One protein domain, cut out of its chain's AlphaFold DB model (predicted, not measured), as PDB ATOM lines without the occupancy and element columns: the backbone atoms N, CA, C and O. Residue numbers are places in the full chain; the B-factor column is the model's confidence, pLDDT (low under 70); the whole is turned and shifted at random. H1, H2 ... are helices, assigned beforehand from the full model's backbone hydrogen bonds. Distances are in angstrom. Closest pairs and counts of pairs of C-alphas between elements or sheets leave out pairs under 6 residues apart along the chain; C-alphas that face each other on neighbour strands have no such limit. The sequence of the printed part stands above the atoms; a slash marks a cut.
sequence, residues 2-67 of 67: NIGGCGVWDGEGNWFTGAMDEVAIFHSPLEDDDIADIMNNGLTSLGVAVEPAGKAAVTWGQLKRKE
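Overview. This is residues 2 to 67 of the 67 residues of an uncharacterized protein of Candidatus Poribacteria bacterium (UniProt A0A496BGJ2). There is little regular structure here: a strung-out chain makes a wide V, with helix H1 near its point, a folded-back loop of residues 5 to 14 ending one limb and helix H2 on a free arm ending the other. The 66 printed residues hold two named helices, H1 then H2, and no named strand; the class is all helix, with only 20 residues in named elements. The whole is extended, radius of gyration of the C-alphas 19.1 A, spanning 57 by 39 by 20 A.

Arrangement. Start at H1, residues 32 to 41, then look along the chain to H2, residues 55 to 64. The two are apart, with no C-alpha of one within 8 A of the other. In both, every O i to N i+4 pair is within hydrogen-bond range.

Along the chain. Find C-alpha 32 at (18.580, 44.725, 13.166); H1 runs 14.1 A from there. H2 runs 14.2 A to C-alpha 64 at (-7.146, 15.497, 44.539).

Size, cuts and confidence. The C-alphas of Trp 9 and Glu 67 are farthest apart, 57.6 A. The H1 to H2 link is long, 13 residues. Residues 51 to 67 stand free. The printed part has no cut; pLDDT is under 70 at residues 6 to 9, 11, 47 to 55 and 67.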
ATOM      1  N   ASN A   2      23.201  35.032  41.639       72.94
ATOM      2  CA  ASN A   2      23.898  36.290  41.404       72.94
ATOM      3  C   ASN A   2      23.812  36.572  39.903       72.94
ATOM      4  O   ASN A   2      24.246  35.735  39.114       72.94
ATOM      5  N   ILE A   3      23.186  37.685  39.516       74.75
ATOM      6  CA  ILE A   3      23.009  38.073  38.110       74.75
ATOM      7  C   ILE A   3      23.746  39.394  37.872       74.75
ATOM      8  O   ILE A   3      23.766  40.265  38.740       74.75
ATOM      9  N   GLY A   4      24.393  39.531  36.715       75.31
ATOM     10  CA  GLY A   4      25.296  40.648  36.431       75.31
ATOM     11  C   GLY A   4      26.694  40.410  37.003       75.31
ATOM     12  O   GLY A   4      27.165  39.278  36.989       75.31
ATOM     13  N   GLY A   5      27.352  41.466  37.491       74.31
ATOM     14  CA  GLY A   5      28.708  41.394  38.042       74.31
ATOM     15  C   GLY A   5      29.805  41.624  37.004       74.31
ATOM     16  O   GLY A   5      30.396  40.679  36.493       74.31
ATOM     17  N   CYS A   6      30.140  42.890  36.743       64.56
ATOM     18  CA  CYS A   6      31.457  43.258  36.222       64.56
ATOM     19  C   CYS A   6      32.205  43.906  37.387       64.56
ATOM     20  O   CYS A   6      31.817  44.981  37.839       64.56
ATOM     21  N   GLY A   7      33.198  43.209  37.944       62.09
ATOM     22  CA  GLY A   7      33.933  43.670  39.122       62.09
ATOM     23  C   GLY A   7      34.460  45.090  38.923       62.09
ATOM     24  O   GLY A   7      35.179  45.355  37.958       62.09
ATOM     25  N   VAL A   8      34.134  45.998  39.840       64.88
ATOM     26  CA  VAL A   8      34.751  47.322  39.944       64.88
ATOM     27  C   VAL A   8      36.087  47.110  40.651       64.88
ATOM     28  O   VAL A   8      36.305  47.595  41.744       64.88
ATOM     29  N   TRP A   9      36.959  46.276  40.076       68.19
ATOM     30  CA  TRP A   9      38.255  45.877  40.648       68.19
ATOM     31  C   TRP A   9      38.243  45.485  42.147       68.19
ATOM     32  O   TRP A   9      39.299  45.444  42.776       68.19
ATOM     33  N   ASP A  10      37.078  45.166  42.711       71.38
ATOM     34  CA  ASP A  10      36.861  44.792  44.100       71.38
ATOM     35  C   ASP A  10      36.382  43.337  44.191       71.38
ATOM     36  O   ASP A  10      35.781  42.769  43.276       71.38
ATOM     37  N   GLY A  11      36.726  42.686  45.303       69.94
ATOM     38  CA  GLY A  11      36.419  41.271  45.528       69.94
ATOM     39  C   GLY A  11      34.951  41.000  45.866       69.94
ATOM     40  O   GLY A  11      34.592  39.851  46.106       69.94
ATOM     41  N   GLU A  12      34.116  42.040  45.921       75.75
ATOM     42  CA  GLU A  12      32.747  41.963  46.436       75.75
ATOM     43  C   GLU A  12      31.740  41.497  45.379       75.75
ATOM     44  O   GLU A  12      30.674  40.995  45.728       75.75
ATOM     45  N   GLY A  13      32.109  41.572  44.093       75.06
ATOM     46  CA  GLY A  13      31.272  41.112  42.990       75.06
ATOM     47  C   GLY A  13      30.005  41.957  42.883       75.06
ATOM     48  O   GLY A  13      28.985  41.637  43.468       75.06
ATOM     49  N   ASN A  14      30.069  43.046  42.119       78.69
ATOM     50  CA  ASN A  14      28.995  44.034  41.945       78.69
ATOM     51  C   ASN A  14      27.764  43.467  41.216       78.69
ATOM     52  O   ASN A  14      27.531  43.734  40.035       78.69
ATOM     53  N   TRP A  15      26.999  42.637  41.916       84.94
ATOM     54  CA  TRP A  15      25.807  41.982  41.401       84.94
ATOM     55  C   TRP A  15      24.657  42.971  41.253       84.94
ATOM     56  O   TRP A  15      24.517  43.927  42.017       84.94
ATOM     57  N   PHE A  16      23.790  42.705  40.283       84.00
ATOM     58  CA  PHE A  16      22.522  43.402  40.174       84.00
ATOM     59  C   PHE A  16      21.652  43.074  41.396       84.00
ATOM     60  O   PHE A  16      21.386  41.906  41.679       84.00
ATOM     61  N   THR A  17      21.222  44.103  42.130       85.19
ATOM     62  CA  THR A  17      20.420  43.961  43.362       85.19
ATOM     63  C   THR A  17      18.914  44.108  43.131       85.19
ATOM     64  O   THR A  17      18.133  43.940  44.068       85.19
ATOM     65  N   GLY A  18      18.494  44.430  41.905       83.31
ATOM     66  CA  GLY A  18      17.087  44.574  41.540       83.31
ATOM     67  C   GLY A  18      16.401  43.250  41.191       83.31
ATOM     68  O   GLY A  18      17.028  42.193  41.118       83.31
ATOM     69  N   ALA A  19      15.094  43.322  40.932       82.06
ATOM     70  CA  ALA A  19      14.335  42.221  40.345       82.06
ATOM     71  C   ALA A  19      14.454  42.255  38.814       82.06
ATOM     72  O   ALA A  19      14.423  43.329  38.214       82.06
ATOM     73  N   MET A  20      14.587  41.083  38.197       79.00
ATOM     74  CA  MET A  20      14.527  40.905  36.745       79.00
ATOM     75  C   MET A  20      13.286  40.084  36.421       79.00
ATOM     76  O   MET A  20      13.030  39.083  37.090       79.00
ATOM     77  N   ASP A  21      12.556  40.499  35.398       80.88
ATOM     78  CA  ASP A  21      11.431  39.767  34.829       80.88
ATOM     79  C   ASP A  21      11.588  39.731  33.306       80.88
ATOM     80  O   ASP A  21      12.355  40.524  32.757       80.88
ATOM     81  N   GLU A  22      10.909  38.784  32.659       81.94
ATOM     82  CA  GLU A  22      10.888  38.608  31.201       81.94
ATOM     83  C   GLU A  22      12.303  38.587  30.581       81.94
ATOM     84  O   GLU A  22      12.713  39.479  29.843       81.94
ATOM     85  N   VAL A  23      13.087  37.547  30.893       85.12
ATOM     86  CA  VAL A  23      14.467  37.383  30.395       85.12
ATOM     87  C   VAL A  23      14.525  36.325  29.290       85.12
ATOM     88  O   VAL A  23      14.086  35.194  29.498       85.12
ATOM     89  N   ALA A  24      15.137  36.659  28.150       85.38
ATOM     90  CA  ALA A  24      15.433  35.726  27.057       85.38
ATOM     91  C   ALA A  24      16.943  35.562  26.822       85.38
ATOM     92  O   ALA A  24      17.724  36.495  27.005       85.38
ATOM     93  N   ILE A  25      17.346  34.360  26.397       87.38
ATOM     94  CA  ILE A  25      18.720  34.023  26.003       87.38
ATOM     95  C   ILE A  25      18.680  33.518  24.561       87.38
ATOM     96  O   ILE A  25      17.979  32.551  24.265       87.38
ATOM     97  N   PHE A  26      19.457  34.146  23.681       89.81
ATOM     98  CA  PHE A  26      19.514  33.810  22.260       89.81
ATOM     99  C   PHE A  26      20.773  32.998  21.954       89.81
ATOM    100  O   PHE A  26      21.869  33.334  22.399       89.81
ATOM    101  N   HIS A  27      20.622  31.918  21.187       93.62
ATOM    102  CA  HIS A  27      21.742  31.078  20.741       93.62
ATOM    103  C   HIS A  27      22.328  31.530  19.389       93.62
ATOM    104  O   HIS A  27      23.210  30.869  18.841       93.62
ATOM    105  N   SER A  28      21.786  32.607  18.821       92.94
ATOM    106  CA  SER A  28      22.138  33.185  17.526       92.94
ATOM    107  C   SER A  28      22.294  34.697  17.692       92.94
ATOM    108  O   SER A  28      21.641  35.259  18.578       92.94
ATOM    109  N   PRO A  29      23.137  35.366  16.883       95.38
ATOM    110  CA  PRO A  29      23.085  36.819  16.777       95.38
ATOM    111  C   PRO A  29      21.676  37.274  16.384       95.38
ATOM    112  O   PRO A  29      21.012  36.602  15.596       95.38
ATOM    113  N   LEU A  30      21.259  38.401  16.960       94.88
ATOM    114  CA  LEU A  30      20.053  39.123  16.570       94.88
ATOM    115  C   LEU A  30      20.384  40.029  15.384       94.88
ATOM    116  O   LEU A  30      21.425  40.692  15.395       94.88
ATOM    117  N   GLU A  31      19.509  40.052  14.388       97.31
ATOM    118  CA  GLU A  31      19.570  41.000  13.278       97.31
ATOM    119  C   GLU A  31      18.915  42.337  13.669       97.31
ATOM    120  O   GLU A  31      18.219  42.436  14.682       97.31
ATOM    121  N   ASP A  32      19.128  43.389  12.873       97.50
ATOM    122  CA  ASP A  32      18.580  44.725  13.166       97.50
ATOM    123  C   ASP A  32      17.045  44.707  13.280       97.50
ATOM    124  O   ASP A  32      16.475  45.374  14.149       97.50
ATOM    125  N   ASP A  33      16.384  43.896  12.451       95.88
ATOM    126  CA  ASP A  33      14.932  43.718  12.480       95.88
ATOM    127  C   ASP A  33      14.472  42.986  13.752       95.88
ATOM    128  O   ASP A  33      13.464  43.379  14.341       95.88
ATOM    129  N   ASP A  34      15.229  41.993  14.239       93.25
ATOM    130  CA  ASP A  34      14.932  41.306  15.506       93.25
ATOM    131  C   ASP A  34      15.035  42.276  16.688       93.25
ATOM    132  O   ASP A  34      14.199  42.276  17.593       93.25
ATOM    133  N   ILE A  35      16.064  43.131  16.683       93.69
ATOM    134  CA  ILE A  35      16.259  44.156  17.713       93.69
ATOM    135  C   ILE A  35      15.095  45.150  17.685       93.69
ATOM    136  O   ILE A  35      14.554  45.494  18.741       93.69
ATOM    137  N   ALA A  36      14.696  45.603  16.494       95.62
ATOM    138  CA  ALA A  36      13.571  46.512  16.330       95.62
ATOM    139  C   ALA A  36      12.256  45.871  16.797       95.62
ATOM    140  O   ALA A  36      11.462  46.533  17.469       95.62
ATOM    141  N   ASP A  37      12.027  44.595  16.496       92.62
ATOM    142  CA  ASP A  37      10.842  43.868  16.945       92.62
ATOM    143  C   ASP A  37      10.812  43.730  18.471       92.62
ATOM    144  O   ASP A  37       9.848  44.155  19.106       92.62
ATOM    145  N   ILE A  38      11.903  43.258  19.086       92.62
ATOM    146  CA  ILE A  38      12.008  43.105  20.547       92.62
ATOM    147  C   ILE A  38      11.827  44.451  21.260       92.62
ATOM    148  O   ILE A  38      11.153  44.520  22.288       92.62
ATOM    149  N   MET A  39      12.393  45.536  20.728       91.69
ATOM    150  CA  MET A  39      12.248  46.872  21.314       91.69
ATOM    151  C   MET A  39      10.795  47.369  21.270       91.69
ATOM    152  O   MET A  39      10.339  47.999  22.225       91.69
ATOM    153  N   ASN A  40      10.078  47.120  20.170       94.25
ATOM    154  CA  ASN A  40       8.724  47.639  19.972       94.25
ATOM    155  C   ASN A  40       7.638  46.740  20.582       94.25
ATOM    156  O   ASN A  40       6.627  47.248  21.066       94.25
ATOM    157  N   ASN A  41       7.848  45.424  20.570       89.38
ATOM    158  CA  ASN A  41       6.838  44.411  20.892       89.38
ATOM    159  C   ASN A  41       7.197  43.555  22.122       89.38
ATOM    160  O   ASN A  41       6.389  42.726  22.560       89.38
ATOM    161  N   GLY A  42       8.382  43.761  22.706       88.00
ATOM    162  CA  GLY A  42       8.881  42.987  23.840       88.00
ATOM    163  C   GLY A  42       9.165  41.528  23.479       88.00
ATOM    164  O   GLY A  42       9.264  41.151  22.315       88.00
ATOM    165  N   LEU A  43       9.258  40.666  24.494       88.69
ATOM    166  CA  LEU A  43       9.496  39.224  24.314       88.69
ATOM    167  C   LEU A  43       8.199  38.413  24.152       88.69
ATOM    168  O   LEU A  43       8.185  37.198  24.347       88.69
ATOM    169  N   THR A  44       7.093  39.075  23.813       80.38
ATOM    170  CA  THR A  44       5.746  38.481  23.772       80.38
ATOM    171  C   THR A  44       5.651  37.289  22.816       80.38
ATOM    172  O   THR A  44       4.991  36.297  23.134       80.38
ATOM    173  N   SER A  45       6.381  37.331  21.697       74.62
ATOM    174  CA  SER A  45       6.477  36.244  20.713       74.62
ATOM    175  C   SER A  45       7.130  34.970  21.266       74.62
ATOM    176  O   SER A  45       6.852  33.876  20.775       74.62
ATOM    177  N   LEU A  46       7.941  35.082  22.324       74.56
ATOM    178  CA  LEU A  46       8.612  33.955  22.976       74.56
ATOM    179  C   LEU A  46       7.744  33.269  24.042       74.56
ATOM    180  O   LEU A  46       8.185  32.300  24.659       74.56
ATOM    181  N   GLY A  47       6.512  33.741  24.268       67.00
ATOM    182  CA  GLY A  47       5.596  33.131  25.232       67.00
ATOM    183  C   GLY A  47       6.029  33.322  26.688       67.00
ATOM    184  O   GLY A  47       5.860  32.416  27.501       67.00
ATOM    185  N   VAL A  48       6.562  34.501  27.030       66.00
ATOM    186  CA  VAL A  48       7.048  34.877  28.379       66.00
ATOM    187  C   VAL A  48       5.961  35.002  29.455       66.00
ATOM    188  O   VAL A  48       6.246  35.434  30.568       66.00
ATOM    189  N   ALA A  49       4.728  34.565  29.183       56.88
ATOM    190  CA  ALA A  49       3.699  34.477  30.206       56.88
ATOM    191  C   ALA A  49       4.129  33.467  31.284       56.88
ATOM    192  O   ALA A  49       3.928  32.251  31.175       56.88
ATOM    193  N   VAL A  50       4.676  33.968  32.395       62.22
ATOM    194  CA  VAL A  50       4.484  33.281  33.665       62.22
ATOM    195  C   VAL A  50       2.971  33.302  33.843       62.22
ATOM    196  O   VAL A  50       2.391  34.363  34.010       62.22
ATOM    197  N   GLU A  51       2.306  32.164  33.686       61.25
ATOM    198  CA  GLU A  51       0.869  32.024  33.946       61.25
ATOM    199  C   GLU A  51       0.687  31.634  35.429       61.25
ATOM    200  O   GLU A  51       0.667  30.435  35.741       61.25
ATOM    201  N   PRO A  52       0.618  32.577  36.397       55.84
ATOM    202  CA  PRO A  52       0.290  32.254  37.782       55.84
ATOM    203  C   PRO A  52      -1.206  31.966  37.942       55.84
ATOM    204  O   PRO A  52      -1.600  31.144  38.778       55.84
ATOM    205  N   ALA A  53      -2.055  32.607  37.134       53.75
ATOM    206  CA  ALA A  53      -3.498  32.463  37.199       53.75
ATOM    207  C   ALA A  53      -3.916  31.089  36.655       53.75
ATOM    208  O   ALA A  53      -3.925  30.832  35.459       53.75
ATOM    209  N   GLY A  54      -4.245  30.170  37.561       56.66
ATOM    210  CA  GLY A  54      -4.779  28.851  37.220       56.66
ATOM    211  C   GLY A  54      -3.836  27.683  37.494       56.66
ATOM    212  O   GLY A  54      -4.325  26.582  37.735       56.66
ATOM    213  N   LYS A  55      -2.514  27.882  37.601       68.25
ATOM    214  CA  LYS A  55      -1.599  26.769  37.931       68.25
ATOM    215  C   LYS A  55      -1.787  26.236  39.347       68.25
ATOM    216  O   LYS A  55      -1.702  25.024  39.542       68.25
ATOM    217  N   ALA A  56      -2.130  27.090  40.312       74.75
ATOM    218  CA  ALA A  56      -2.485  26.638  41.657       74.75
ATOM    219  C   ALA A  56      -3.747  25.759  41.627       74.75
ATOM    220  O   ALA A  56      -3.723  24.629  42.105       74.75
ATOM    221  N   ALA A  57      -4.827  26.231  40.995       78.06
ATOM    222  CA  ALA A  57      -6.080  25.479  40.886       78.06
ATOM    223  C   ALA A  57      -5.914  24.160  40.107       78.06
ATOM    224  O   ALA A  57      -6.437  23.127  40.525       78.06
ATOM    225  N   VAL A  58      -5.137  24.165  39.017       74.75
ATOM    226  CA  VAL A  58      -4.825  22.966  38.222       74.75
ATOM    227  C   VAL A  58      -3.982  21.971  39.024       74.75
ATOM    228  O   VAL A  58      -4.306  20.783  39.029       74.75
ATOM    229  N   THR A  59      -2.961  22.435  39.752       79.94
ATOM    230  CA  THR A  59      -2.121  21.589  40.620       79.94
ATOM    231  C   THR A  59      -2.944  20.952  41.741       79.94
ATOM    232  O   THR A  59      -2.892  19.738  41.934       79.94
ATOM    233  N   TRP A  60      -3.782  21.733  42.430       82.38
ATOM    234  CA  TRP A  60      -4.687  21.212  43.460       82.38
ATOM    235  C   TRP A  60      -5.709  20.219  42.895       82.38
ATOM    236  O   TRP A  60      -5.979  19.189  43.512       82.38
ATOM    237  N   GLY A  61      -6.243  20.483  41.699       86.44
ATOM    238  CA  GLY A  61      -7.124  19.550  41.000       86.44
ATOM    239  C   GLY A  61      -6.428  18.241  40.616       86.44
ATOM    240  O   GLY A  61      -7.048  17.185  40.665       86.44
ATOM    241  N   GLN A  62      -5.146  18.282  40.247       86.69
ATOM    242  CA  GLN A  62      -4.353  17.087  39.937       86.69
ATOM    243  C   GLN A  62      -4.031  16.253  41.180       86.69
ATOM    244  O   GLN A  62      -4.079  15.029  41.095       86.69
ATOM    245  N   LEU A  63      -3.732  16.893  42.316       88.31
ATOM    246  CA  LEU A  63      -3.471  16.209  43.585       88.31
ATOM    247  C   LEU A  63      -4.713  15.467  44.091       88.31
ATOM    248  O   LEU A  63      -4.630  14.275  44.357       88.31
ATOM    249  N   LYS A  64      -5.882  16.125  44.108       86.69
ATOM    250  CA  LYS A  64      -7.146  15.497  44.539       86.69
ATOM    251  C   LYS A  64      -7.605  14.331  43.666       86.69
ATOM    252  O   LYS A  64      -8.363  13.496  44.130       86.69
ATOM    253  N   ARG A  65      -7.205  14.284  42.392       86.25
ATOM    254  CA  ARG A  65      -7.543  13.164  41.493       86.25
ATOM    255  C   ARG A  65      -6.704  11.909  41.737       86.25
ATOM    256  O   ARG A  65      -7.004  10.883  41.138       86.25
ATOM    257  N   LYS A  66      -5.612  12.015  42.499       72.88
ATOM    258  CA  LYS A  66      -4.703  10.900  42.799       72.88
ATOM    259  C   LYS A  66      -5.004  10.214  44.138       72.88
ATOM    260  O   LYS A  66      -4.339   9.226  44.434       72.88
ATOM    261  N   GLU A  67      -5.954  10.732  44.912       56.78
ATOM    262  CA  GLU A  67      -6.541  10.086  46.099       56.78
ATOM    263  C   GLU A  67      -7.780   9.274  45.703       56.78
ATOM    264  O   GLU A  67      -8.003   8.215  46.329       56.78
TER     265      GLU A  67